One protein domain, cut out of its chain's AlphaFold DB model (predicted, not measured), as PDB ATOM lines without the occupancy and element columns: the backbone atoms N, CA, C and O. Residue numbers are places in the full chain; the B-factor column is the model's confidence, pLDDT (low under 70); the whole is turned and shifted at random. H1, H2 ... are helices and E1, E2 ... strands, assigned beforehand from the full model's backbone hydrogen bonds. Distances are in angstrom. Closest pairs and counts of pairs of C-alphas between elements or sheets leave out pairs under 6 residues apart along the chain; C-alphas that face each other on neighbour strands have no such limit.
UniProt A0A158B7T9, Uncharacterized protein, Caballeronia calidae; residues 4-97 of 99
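What this domain is: This is residues 4 to 97 of the 99 residues of an uncharacterized protein of Caballeronia calidae (UniProt A0A158B7T9). A strongly twisted sheet of five strands has the long helix H1 packed along one face, while the short helix H2 only grazes the sheet. The strands E1 and E5 lie nearest the middle of the domain, and the loop of residues 10 to 23 makes one end of its longest axis. The printed part has 94 residues with two named helices and five named strands, in the order E1, H1, E2, E3, H2, E4, E5. The sheet runs E2, E3, E1, E5, E4, all antiparallel, and the class is mixed, helices and strands. The whole is compact, with a radius of gyration of the C-alphas of 12.8 A and spans of 39 by 27 by 21 A.

How they stand to each other: E1, residues 4 to 9, is an inner strand between E3, residues 48 to 53, and E5, residues 86 to 91. Between E1 and E3, N 7 and O 49 are within hydrogen-bond range at 2.8 A; between E1 and E5, N 6 and O 90 are at 2.7 A. H1, residues 24 to 36, is on the sheet at a height over the sheet of 8.3 A. It lies over E3 and runs along the strands, at 10 degrees to E3 on the local plane; it is only just not over E1, on which 2 of its C-alphas fall. The closest C-alphas of H1 and E3 are those of Leu 27 and Gly 48, 6.4 A apart. E2, residues 40 to 45, is an edge strand and forms a hairpin with E3, with N 42 and O 50 at 2.8 A. E1, H1 and E2 form a split strand-helix-strand unit, two strands running the same way with E3 between them in the sheet; its crossover is right-handed. H2, residues 55 to 62, only grazes the sheet and is apart from H1. E4, residues 72 to 75, is the other edge strand and forms a hairpin with E5, with N 91 and O 72 at 2.7 A. In H1 and H2 every O i to N i+4 pair is within hydrogen-bond range.

Where its parts are: E1 begins at C-alpha 4, (110.925, 133.357, 116.918), and is 16.1 A long. H1 is 18.2 A long and begins at C-alpha 24, (90.899, 126.132, 115.986). E2 is 14.9 A long, E3 15.6 A, H2 10.5 A and E4 10.3 A. E5, 14.2 A, ends at C-alpha 91, (112.461, 127.596, 119.025).

The domain as a whole: The two C-alphas farthest apart are those of Thr 15 and Glu 68, at 39.4 A. The printed part has no cut. The link from E1 to H1, 14 residues, is long. The mean pLDDT of the printed part is 84.2; residues 13 to 19 and 93 to 97 are under 70.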
ATOM      1  N   SER A   4     112.054 134.038 117.550       85.88
ATOM      2  CA  SER A   4     110.925 133.357 116.918       85.88
ATOM      3  C   SER A   4     110.764 131.952 117.485       85.88
ATOM      4  O   SER A   4     111.715 131.169 117.497       85.88
ATOM      5  N   ALA A   5     109.557 131.626 117.935       85.06
ATOM      6  CA  ALA A   5     109.227 130.316 118.472       85.06
ATOM      7  C   ALA A   5     107.855 129.850 117.983       85.06
ATOM      8  O   ALA A   5     106.984 130.652 117.645       85.06
ATOM      9  N   VAL A   6     107.658 128.541 117.962       85.62
ATOM     10  CA  VAL A   6     106.375 127.866 117.825       85.62
ATOM     11  C   VAL A   6     106.026 127.276 119.180       85.62
ATOM     12  O   VAL A   6     106.768 126.475 119.738       85.62
ATOM     13  N   VAL A   7     104.878 127.667 119.708       87.19
ATOM     14  CA  VAL A   7     104.301 127.058 120.900       87.19
ATOM     15  C   VAL A   7     103.308 126.001 120.433       87.19
ATOM     16  O   VAL A   7     102.351 126.325 119.723       87.19
ATOM     17  N   ARG A   8     103.546 124.739 120.783       87.62
ATOM     18  CA  ARG A   8     102.612 123.639 120.532       87.62
ATOM     19  C   ARG A   8     101.429 123.762 121.475       87.62
ATOM     20  O   ARG A   8     101.589 124.068 122.655       87.62
ATOM     21  N   VAL A   9     100.247 123.559 120.913       85.38
ATOM     22  CA  VAL A   9      98.987 123.644 121.644       85.38
ATOM     23  C   VAL A   9      98.540 122.236 121.999       85.38
ATOM     24  O   VAL A   9      98.600 121.341 121.155       85.38
ATOM     25  N   VAL A  10      98.075 122.071 123.236       84.00
ATOM     26  CA  VAL A  10      97.623 120.792 123.774       84.00
ATOM     27  C   VAL A  10      96.537 120.227 122.856       84.00
ATOM     28  O   VAL A  10      95.508 120.886 122.638       84.00
ATOM     29  N   PRO A  11      96.729 119.008 122.332       82.19
ATOM     30  CA  PRO A  11      95.775 118.381 121.435       82.19
ATOM     31  C   PRO A  11      94.419 118.144 122.122       82.19
ATOM     32  O   PRO A  11      94.284 118.188 123.351       82.19
ATOM     33  N   ASP A  12      93.365 117.914 121.342       80.75
ATOM     34  CA  ASP A  12      92.078 117.515 121.917       80.75
ATOM     35  C   ASP A  12      92.131 116.099 122.512       80.75
ATOM     36  O   ASP A  12      93.020 115.307 122.206       80.75
ATOM     37  N   LYS A  13      91.236 115.786 123.463       68.19
ATOM     38  CA  LYS A  13      91.283 114.495 124.172       68.19
ATOM     39  C   LYS A  13      91.280 113.334 123.170       68.19
ATOM     40  O   LYS A  13      90.453 113.283 122.265       68.19
ATOM     41  N   ASN A  14      92.210 112.405 123.369       61.62
ATOM     42  CA  ASN A  14      92.513 111.326 122.438       61.62
ATOM     43  C   ASN A  14      91.408 110.253 122.410       61.62
ATOM     44  O   ASN A  14      91.079 109.680 123.449       61.62
ATOM     45  N   THR A  15      90.874 109.955 121.221       55.34
ATOM     46  CA  THR A  15      89.927 108.851 120.974       55.34
ATOM     47  C   THR A  15      90.554 107.635 120.280       55.34
ATOM     48  O   THR A  15      89.817 106.721 119.920       55.34
ATOM     49  N   GLY A  16      91.885 107.557 120.126       49.62
ATOM     50  CA  GLY A  16      92.555 106.266 119.911       49.62
ATOM     51  C   GLY A  16      93.491 106.084 118.712       49.62
ATOM     52  O   GLY A  16      93.945 104.960 118.541       49.62
ATOM     53  N   THR A  17      93.861 107.098 117.924       54.69
ATOM     54  CA  THR A  17      94.977 107.007 116.947       54.69
ATOM     55  C   THR A  17      95.415 108.394 116.460       54.69
ATOM     56  O   THR A  17      94.577 109.279 116.323       54.69
ATOM     57  N   ALA A  18      96.724 108.541 116.171       61.12
ATOM     58  CA  ALA A  18      97.466 109.794 115.918       61.12
ATOM     59  C   ALA A  18      97.336 110.830 117.058       61.12
ATOM     60  O   ALA A  18      96.367 110.823 117.803       61.12
ATOM     61  N   LEU A  19      98.334 111.700 117.262       65.12
ATOM     62  CA  LEU A  19      98.147 112.852 118.157       65.12
ATOM     63  C   LEU A  19      97.057 113.729 117.516       65.12
ATOM     64  O   LEU A  19      97.303 114.235 116.419       65.12
ATOM     65  N   PRO A  20      95.853 113.849 118.109       76.50
ATOM     66  CA  PRO A  20      94.766 114.578 117.467       76.50
ATOM     67  C   PRO A  20      95.143 116.055 117.339       76.50
ATOM     68  O   PRO A  20      95.785 116.614 118.223       76.50
ATOM     69  N   GLU A  21      94.780 116.697 116.233       84.69
ATOM     70  CA  GLU A  21      95.030 118.131 116.072       84.69
ATOM     71  C   GLU A  21      94.237 118.932 117.124       84.69
ATOM     72  O   GLU A  21      93.095 118.577 117.432       84.69
ATOM     73  N   PRO A  22      94.814 119.998 117.705       87.69
ATOM     74  CA  PRO A  22      94.057 120.924 118.534       87.69
ATOM     75  C   PRO A  22      93.017 121.671 117.693       87.69
ATOM     76  O   PRO A  22      93.301 122.146 116.593       87.69
ATOM     77  N   SER A  23      91.813 121.837 118.235       90.06
ATOM     78  CA  SER A  23      90.773 122.670 117.632       90.06
ATOM     79  C   SER A  23      91.242 124.103 117.355       90.06
ATOM     80  O   SER A  23      92.071 124.680 118.069       90.06
ATOM     81  N   THR A  24      90.647 124.724 116.333       90.25
ATOM     82  CA  THR A  24      90.899 126.132 115.986       90.25
ATOM     83  C   THR A  24      90.653 127.068 117.171       90.25
ATOM     84  O   THR A  24      91.417 128.012 117.365       90.25
ATOM     85  N   ASP A  25      89.654 126.775 118.007       91.31
ATOM     86  CA  ASP A  25      89.347 127.562 119.202       91.31
ATOM     87  C   ASP A  25      90.462 127.480 120.249       91.31
ATOM     88  O   ASP A  25      90.843 128.506 120.810       91.31
ATOM     89  N   LYS A  26      91.055 126.298 120.471       90.81
ATOM     90  CA  LYS A  26      92.221 126.147 121.356       90.81
ATOM     91  C   LYS A  26      93.448 126.875 120.823       90.81
ATOM     92  O   LYS A  26      94.113 127.580 121.582       90.81
ATOM     93  N   LEU A  27      93.727 126.750 119.523       92.69
ATOM     94  CA  LEU A  27      94.815 127.486 118.869       92.69
ATOM     95  C   LEU A  27      94.626 129.001 119.040       92.69
ATOM     96  O   LEU A  27      95.564 129.720 119.390       92.69
ATOM     97  N   GLN A  28      93.401 129.494 118.839       94.12
ATOM     98  CA  GLN A  28      93.080 130.908 118.994       94.12
ATOM     99  C   GLN A  28      93.126 131.355 120.463       94.12
ATOM    100  O   GLN A  28      93.600 132.458 120.738       94.12
ATOM    101  N   ALA A  29      92.698 130.515 121.408       94.19
ATOM    102  CA  ALA A  29      92.790 130.787 122.840       94.19
ATOM    103  C   ALA A  29      94.251 130.931 123.283       94.19
ATOM    104  O   ALA A  29      94.609 131.959 123.861       94.19
ATOM    105  N   ALA A  30      95.115 129.974 122.923       93.62
ATOM    106  CA  ALA A  30      96.548 130.043 123.210       93.62
ATOM    107  C   ALA A  30      97.169 131.320 122.622       93.62
ATOM    108  O   ALA A  30      97.913 132.037 123.294       93.62
ATOM    109  N   ALA A  31      96.796 131.659 121.384       94.62
ATOM    110  CA  ALA A  31      97.255 132.874 120.730       94.62
ATOM    111  C   ALA A  31      96.817 134.159 121.429       94.62
ATOM    112  O   ALA A  31      97.633 135.063 121.603       94.62
ATOM    113  N   ASN A  32      95.557 134.246 121.848       96.12
ATOM    114  CA  ASN A  32      95.035 135.419 122.541       96.12
ATOM    115  C   ASN A  32      95.737 135.634 123.886       96.12
ATOM    116  O   ASN A  32      96.055 136.772 124.237       96.12
ATOM    117  N   VAL A  33      96.007 134.552 124.621       95.31
ATOM    118  CA  VAL A  33      96.734 134.622 125.893       95.31
ATOM    119  C   VAL A  33      98.172 135.090 125.662       95.31
ATOM    120  O   VAL A  33      98.616 136.026 126.323       95.31
ATOM    121  N   LEU A  34      98.886 134.531 124.681       93.94
ATOM    122  CA  LEU A  34     100.264 134.939 124.386       93.94
ATOM    123  C   LEU A  34     100.356 136.392 123.902       93.94
ATOM    124  O   LEU A  34     101.232 137.129 124.350       93.94
ATOM    125  N   VAL A  35      99.412 136.853 123.080       95.00
ATOM    126  CA  VAL A  35      99.351 138.263 122.664       95.00
ATOM    127  C   VAL A  35      99.114 139.194 123.856       95.00
ATOM    128  O   VAL A  35      99.799 140.207 123.985       95.00
ATOM    129  N   ARG A  36      98.209 138.839 124.782       95.00
ATOM    130  CA  ARG A  36      98.001 139.589 126.038       95.00
ATOM    131  C   ARG A  36      99.261 139.653 126.905       95.00
ATOM    132  O   ARG A  36      99.444 140.627 127.629       95.00
ATOM    133  N   LEU A  37     100.108 138.629 126.840       92.44
ATOM    134  CA  LEU A  37     101.369 138.548 127.581       92.44
ATOM    135  C   LEU A  37     102.534 139.275 126.893       92.44
ATOM    136  O   LEU A  37     103.639 139.235 127.432       92.44
ATOM    137  N   GLY A  38     102.298 139.942 125.759       92.75
ATOM    138  CA  GLY A  38     103.284 140.777 125.066       92.75
ATOM    139  C   GLY A  38     103.944 140.127 123.846       92.75
ATOM    140  O   GLY A  38     104.757 140.774 123.189       92.75
ATOM    141  N   PHE A  39     103.591 138.886 123.501       93.81
ATOM    142  CA  PHE A  39     104.116 138.231 122.303       93.81
ATOM    143  C   PHE A  39     103.437 138.752 121.031       93.81
ATOM    144  O   PHE A  39     102.244 139.051 121.006       93.81
ATOM    145  N   VAL A  40     104.177 138.780 119.923       93.62
ATOM    146  CA  VAL A  40     103.632 139.139 118.608       93.62
ATOM    147  C   VAL A  40     103.380 137.871 117.805       93.62
ATOM    148  O   VAL A  40     104.313 137.154 117.451       93.62
ATOM    149  N   ARG A  41     102.113 137.582 117.501       92.38
ATOM    150  CA  ARG A  41     101.733 136.424 116.678       92.38
ATOM    151  C   ARG A  41     102.214 136.596 115.239       92.38
ATOM    152  O   ARG A  41     101.897 137.594 114.600       92.38
ATOM    153  N   VAL A  42     102.892 135.577 114.714       90.06
ATOM    154  CA  VAL A  42     103.343 135.506 113.314       90.06
ATOM    155  C   VAL A  42     102.356 134.706 112.471       90.06
ATOM    156  O   VAL A  42     101.863 135.197 111.459       90.06
ATOM    157  N   ARG A  43     102.056 133.467 112.880       89.06
ATOM    158  CA  ARG A  43     101.164 132.555 112.144       89.06
ATOM    159  C   ARG A  43     100.591 131.462 113.040       89.06
ATOM    160  O   ARG A  43     101.237 131.061 114.004       89.06
ATOM    161  N   THR A  44      99.428 130.938 112.673       90.12
ATOM    162  CA  THR A  44      98.844 129.722 113.260       90.12
ATOM    163  C   THR A  44      99.187 128.523 112.375       90.12
ATOM    164  O   THR A  44      99.108 128.619 111.153       90.12
ATOM    165  N   LEU A  45      99.598 127.414 112.986       87.69
ATOM    166  CA  LEU A  45      99.922 126.133 112.352       87.69
ATOM    167  C   LEU A  45      98.916 125.068 112.818       87.69
ATOM    168  O   LEU A  45      98.184 125.297 113.777       87.69
ATOM    169  N   SER A  46      98.920 123.884 112.196       87.00
ATOM    170  CA  SER A  46      97.975 122.805 112.537       87.00
ATOM    171  C   SER A  46      98.049 122.343 113.999       87.00
ATOM    172  O   SER A  46      97.044 121.951 114.569       87.00
ATOM    173  N   PHE A  47      99.227 122.422 114.627       88.31
ATOM    174  CA  PHE A  47      99.474 121.899 115.983       88.31
ATOM    175  C   PHE A  47     100.005 122.950 116.966       88.31
ATOM    176  O   PHE A  47     100.460 122.616 118.059       88.31
ATOM    177  N   GLY A  48     100.048 124.219 116.572       90.38
ATOM    178  CA  GLY A  48     100.678 125.244 117.390       90.38
ATOM    179  C   GLY A  48     100.589 126.626 116.781       90.38
ATOM    180  O   GLY A  48     100.073 126.816 115.681       90.38
ATOM    181  N   VAL A  49     101.114 127.611 117.491       90.69
ATOM    182  CA  VAL A  49     101.099 129.001 117.044       90.69
ATOM    183  C   VAL A  49     102.503 129.579 117.153       90.69
ATOM    184  O   VAL A  49     103.224 129.346 118.120       90.69
ATOM    185  N   SER A  50     102.916 130.294 116.112       91.19
ATOM    186  CA  SER A  50     104.227 130.920 116.015       91.19
ATOM    187  C   SER A  50     104.177 132.368 116.483       91.19
ATOM    188  O   SER A  50     103.290 133.124 116.071       91.19
ATOM    189  N   PHE A  51     105.153 132.761 117.298       91.19
ATOM    190  CA  PHE A  51     105.262 134.093 117.874       91.19
ATOM    191  C   PHE A  51     106.692 134.610 117.885       91.19
ATOM    192  O   PHE A  51     107.661 133.855 117.849       91.19
ATOM    193  N   LEU A  52     106.775 135.926 118.015       90.69
ATOM    194  CA  LEU A  52     107.964 136.676 118.353       90.69
ATOM    195  C   LEU A  52     107.876 137.150 119.811       90.69
ATOM    196  O   LEU A  52     106.830 137.653 120.225       90.69
ATOM    197  N   GLY A  53     108.968 137.036 120.565       89.00
ATOM    198  CA  GLY A  53     109.084 137.547 121.939       89.00
ATOM    199  C   GLY A  53     110.516 137.953 122.290       89.00
ATOM    200  O   GLY A  53     111.447 137.624 121.551       89.00
ATOM    201  N   GLN A  54     110.714 138.680 123.390       90.44
ATOM    202  CA  GLN A  54     112.057 138.893 123.947       90.44
ATOM    203  C   GLN A  54     112.460 137.684 124.811       90.44
ATOM    204  O   GLN A  54     111.576 137.025 125.355       90.44
ATOM    205  N   PRO A  55     113.762 137.384 124.993       89.06
ATOM    206  CA  PRO A  55     114.216 136.304 125.881       89.06
ATOM    207  C   PRO A  55     113.559 136.331 127.271       89.06
ATOM    208  O   PRO A  55     113.119 135.294 127.767       89.06
ATOM    209  N   ASP A  56     113.411 137.526 127.849       90.75
ATOM    210  CA  ASP A  56     112.798 137.731 129.166       90.75
ATOM    211  C   ASP A  56     111.318 137.318 129.204       90.75
ATOM    212  O   ASP A  56     110.831 136.857 130.236       90.75
ATOM    213  N   ASP A  57     110.596 137.421 128.083       90.50
ATOM    214  CA  ASP A  57     109.207 136.961 127.991       90.50
ATOM    215  C   ASP A  57     109.122 135.439 128.085       90.50
ATOM    216  O   ASP A  57     108.255 134.912 128.784       90.50
ATOM    217  N   PHE A  58     110.039 134.722 127.429       90.06
ATOM    218  CA  PHE A  58     110.088 133.261 127.492       90.06
ATOM    219  C   PHE A  58     110.470 132.772 128.888       90.06
ATOM    220  O   PHE A  58     109.836 131.845 129.396       90.06
ATOM    221  N   LYS A  59     111.417 133.449 129.548       90.81
ATOM    222  CA  LYS A  59     111.762 133.149 130.939       90.81
ATOM    223  C   LYS A  59     110.585 133.422 131.872       90.81
ATOM    224  O   LYS A  59     110.265 132.601 132.717       90.81
ATOM    225  N   ARG A  60     109.878 134.535 131.698       90.19
ATOM    226  CA  ARG A  60     108.729 134.884 132.545       90.19
ATOM    227  C   ARG A  60     107.531 133.949 132.360       90.19
ATOM    228  O   ARG A  60     106.842 133.664 133.333       90.19
ATOM    229  N   VAL A  61     107.230 133.543 131.126       90.19
ATOM    230  CA  VAL A  61     105.987 132.817 130.798       90.19
ATOM    231  C   VAL A  61     106.162 131.302 130.815       90.19
ATOM    232  O   VAL A  61     105.240 130.588 131.206       90.19
ATOM    233  N   PHE A  62     107.338 130.813 130.425       89.25
ATOM    234  CA  PHE A  62     107.618 129.382 130.294       89.25
ATOM    235  C   PHE A  62     108.753 128.896 131.201       89.25
ATOM    236  O   PHE A  62     109.061 127.711 131.180       89.25
ATOM    237  N   ASP A  63     109.378 129.789 131.975       90.12
ATOM    238  CA  ASP A  63     110.578 129.520 132.783       90.12
ATOM    239  C   ASP A  63     111.819 129.090 131.971       90.12
ATOM    240  O   ASP A  63     112.813 128.616 132.523       90.12
ATOM    241  N   VAL A  64     111.809 129.336 130.655       88.06
ATOM    242  CA  VAL A  64     112.873 128.929 129.724       88.06
ATOM    243  C   VAL A  64     113.830 130.083 129.434       88.06
ATOM    244  O   VAL A  64     113.420 131.149 128.976       88.06
ATOM    245  N   GLU A  65     115.127 129.853 129.631       88.88
ATOM    246  CA  GLU A  65     116.177 130.775 129.191       88.88
ATOM    247  C   GLU A  65     116.584 130.473 127.748       88.88
ATOM    248  O   GLU A  65     117.143 129.417 127.453       88.88
ATOM    249  N   LEU A  66     116.327 131.417 126.842       84.25
ATOM    250  CA  LEU A  66     116.676 131.277 125.431       84.25
ATOM    251  C   LEU A  66     117.851 132.175 125.052       84.25
ATOM    252  O   LEU A  66     117.903 133.349 125.423       84.25
ATOM    253  N   ARG A  67     118.775 131.627 124.259       80.06
ATOM    254  CA  ARG A  67     119.916 132.353 123.687       80.06
ATOM    255  C   ARG A  67     119.759 132.514 122.179       80.06
ATOM    256  O   ARG A  67     119.069 131.739 121.519       80.06
ATOM    257  N   GLU A  68     120.407 133.533 121.626       71.12
ATOM    258  CA  GLU A  68     120.400 133.781 120.184       71.12
ATOM    259  C   GLU A  68     120.984 132.590 119.407       71.12
ATOM    260  O   GLU A  68     121.956 131.968 119.832       71.12
ATOM    261  N   GLY A  69     120.371 132.254 118.266       70.38
ATOM    262  CA  GLY A  69     120.831 131.168 117.394       70.38
ATOM    263  C   GLY A  69     120.611 129.754 117.943       70.38
ATOM    264  O   GLY A  69     120.954 128.787 117.266       70.38
ATOM    265  N   GLN A  70     120.020 129.610 119.131       76.50
ATOM    266  CA  GLN A  70     119.763 128.310 119.734       76.50
ATOM    267  C   GLN A  70     118.497 127.678 119.145       76.50
ATOM    268  O   GLN A  70     117.406 128.242 119.225       76.50
ATOM    269  N   ALA A  71     118.643 126.485 118.568       82.00
ATOM    270  CA  ALA A  71     117.510 125.605 118.314       82.00
ATOM    271  C   ALA A  71     117.142 124.880 119.612       82.00
ATOM    272  O   ALA A  71     118.022 124.403 120.332       82.00
ATOM    273  N   PHE A  72     115.852 124.808 119.911       83.06
ATOM    274  CA  PHE A  72     115.356 124.239 121.158       83.06
ATOM    275  C   PHE A  72     113.975 123.627 120.939       83.06
ATOM    276  O   PHE A  72     113.168 124.173 120.194       83.06
ATOM    277  N   ALA A  73     113.697 122.492 121.571       87.44
ATOM    278  CA  ALA A  73     112.372 121.891 121.571       87.44
ATOM    279  C   ALA A  73     112.175 121.123 122.878       87.44
ATOM    280  O   ALA A  73     112.784 120.069 123.052       87.44
ATOM    281  N   GLU A  74     111.329 121.628 123.769       87.31
ATOM    282  CA  GLU A  74     111.133 121.036 125.095       87.31
ATOM    283  C   GLU A  74     109.674 121.120 125.534       87.31
ATOM    284  O   GLU A  74     108.958 122.067 125.192       87.31
ATOM    285  N   GLU A  75     109.243 120.112 126.288       88.88
ATOM    286  CA  GLU A  75     107.989 120.174 127.030       88.88
ATOM    287  C   GLU A  75     108.088 121.261 128.099       88.88
ATOM    288  O   GLU A  75     109.010 121.287 128.909       88.88
ATOM    289  N   ILE A  76     107.124 122.167 128.098       89.06
ATOM    290  CA  ILE A  76     107.062 123.288 129.029       89.06
ATOM    291  C   ILE A  76     105.923 123.065 130.010       89.06
ATOM    292  O   ILE A  76     104.953 122.361 129.732       89.06
ATOM    293  N   ARG A  77     106.025 123.699 131.175       82.81
ATOM    294  CA  ARG A  77     104.950 123.732 132.170       82.81
ATOM    295  C   ARG A  77     104.532 125.180 132.392       82.81
ATOM    296  O   ARG A  77     104.974 125.794 133.362       82.81
ATOM    297  N   PRO A  78     103.738 125.751 131.471       81.94
ATOM    298  CA  PRO A  78     103.249 127.110 131.622       81.94
ATOM    299  C   PRO A  78     102.382 127.215 132.870       81.94
ATOM    300  O   PRO A  78     101.685 126.272 133.243       81.94
ATOM    301  N   MET A  79     102.370 128.393 133.483       80.25
ATOM    302  CA  MET A  79     101.446 128.694 134.574       80.25
ATOM    303  C   MET A  79     100.182 129.397 134.058       80.25
ATOM    304  O   MET A  79     100.164 129.993 132.979       80.25
ATOM    305  N   GLY A  80      99.120 129.375 134.868       85.62
ATOM    306  CA  GLY A  80      97.891 130.127 134.610       85.62
ATOM    307  C   GLY A  80      97.114 129.626 133.391       85.62
ATOM    308  O   GLY A  80      97.043 128.427 133.145       85.62
ATOM    309  N   GLU A  81      96.536 130.556 132.623       87.94
ATOM    310  CA  GLU A  81      95.662 130.260 131.473       87.94
ATOM    311  C   GLU A  81      96.341 129.405 130.382       87.94
ATOM    312  O   GLU A  81      95.654 128.758 129.600       87.94
ATOM    313  N   LEU A  82      97.680 129.378 130.321       89.31
ATOM    314  CA  LEU A  82      98.426 128.590 129.336       89.31
ATOM    315  C   LEU A  82      98.604 127.117 129.723       89.31
ATOM    316  O   LEU A  82      98.864 126.313 128.833       89.31
ATOM    317  N   ALA A  83      98.454 126.754 131.001       87.19
ATOM    318  CA  ALA A  83      98.755 125.410 131.503       87.19
ATOM    319  C   ALA A  83      97.944 124.304 130.801       87.19
ATOM    320  O   ALA A  83      98.461 123.220 130.553       87.19
ATOM    321  N   ASP A  84      96.694 124.604 130.439       86.69
ATOM    322  CA  ASP A  84      95.793 123.678 129.740       86.69
ATOM    323  C   ASP A  84      95.797 123.862 128.214       86.69
ATOM    324  O   ASP A  84      95.115 123.135 127.486       86.69
ATOM    325  N   LEU A  85      96.526 124.865 127.717       88.38
ATOM    326  CA  LEU A  85      96.518 125.253 126.310       88.38
ATOM    327  C   LEU A  85      97.796 124.866 125.587       88.38
ATOM    328  O   LEU A  85      97.728 124.620 124.390       88.38
ATOM    329  N   VAL A  86      98.947 124.835 126.255       89.81
ATOM    330  CA  VAL A  86     100.235 124.594 125.596       89.81
ATOM    331  C   VAL A  86     101.102 123.651 126.423       89.81
ATOM    332  O   VAL A  86     101.150 123.758 127.643       89.81
ATOM    333  N   ASP A  87     101.784 122.727 125.756       89.69
ATOM    334  CA  ASP A  87     102.585 121.673 126.393       89.69
ATOM    335  C   ASP A  87     104.050 121.683 125.962       89.69
ATOM    336  O   ASP A  87     104.902 121.120 126.645       89.69
ATOM    337  N   ARG A  88     104.373 122.324 124.838       90.50
ATOM    338  CA  ARG A  88     105.716 122.275 124.264       90.50
ATOM    339  C   ARG A  88     106.096 123.581 123.576       90.50
ATOM    340  O   ARG A  88     105.288 124.218 122.904       90.50
ATOM    341  N   LEU A  89     107.359 123.967 123.726       90.38
ATOM    342  CA  LEU A  89     107.963 125.127 123.077       90.38
ATOM    343  C   LEU A  89     109.025 124.656 122.088       90.38
ATOM    344  O   LEU A  89     109.934 123.918 122.454       90.38
ATOM    345  N   GLU A  90     108.930 125.110 120.844       90.06
ATOM    346  CA  GLU A  90     109.885 124.841 119.770       90.06
ATOM    347  C   GLU A  90     110.464 126.166 119.266       90.06
ATOM    348  O   GLU A  90     109.774 126.977 118.656       90.06
ATOM    349  N   VAL A  91     111.745 126.413 119.505       86.62
ATOM    350  CA  VAL A  91     112.461 127.596 119.025       86.62
ATOM    351  C   VAL A  91     113.287 127.189 117.823       86.62
ATOM    352  O   VAL A  91     114.109 126.273 117.883       86.62
ATOM    353  N   THR A  92     113.058 127.878 116.712       74.44
ATOM    354  CA  THR A  92     113.809 127.667 115.478       74.44
ATOM    355  C   THR A  92     114.669 128.900 115.220       74.44
ATOM    356  O   THR A  92     114.128 130.009 115.185       74.44
ATOM    357  N   PRO A  93     115.993 128.751 115.024       65.31
ATOM    358  CA  PRO A  93     116.852 129.863 114.651       65.31
ATOM    359  C   PRO A  93     116.324 130.540 113.377       65.31
ATOM    360  O   PRO A  93     115.905 129.836 112.454       65.31
ATOM    361  N   PRO A  94     116.395 131.879 113.264       58.16
ATOM    362  CA  PRO A  94     115.910 132.606 112.088       58.16
ATOM    363  C   PRO A  94     116.479 132.084 110.761       58.16
ATOM    364  O   PRO A  94     115.788 132.098 109.747       58.16
ATOM    365  N   ALA A  95     117.713 131.565 110.781       55.34
ATOM    366  CA  ALA A  95     118.393 131.010 109.614       55.34
ATOM    367  C   ALA A  95     117.687 129.789 108.990       55.34
ATOM    368  O   ALA A  95     117.867 129.537 107.806       55.34
ATOM    369  N   ILE A  96     116.876 129.048 109.754       50.94
ATOM    370  CA  ILE A  96     116.172 127.845 109.272       50.94
ATOM    371  C   ILE A  96     114.777 128.192 108.720       50.94
ATOM    372  O   ILE A  96     114.199 127.422 107.963       50.94
ATOM    373  N   LEU A  97     114.229 129.372 109.037       45.06
ATOM    374  CA  LEU A  97     112.896 129.778 108.570       45.06
ATOM    375  C   LEU A  97     112.861 130.206 107.088       45.06
ATOM    376  O   LEU A  97     111.768 130.315 106.535       45.06
TER     377      LEU A  97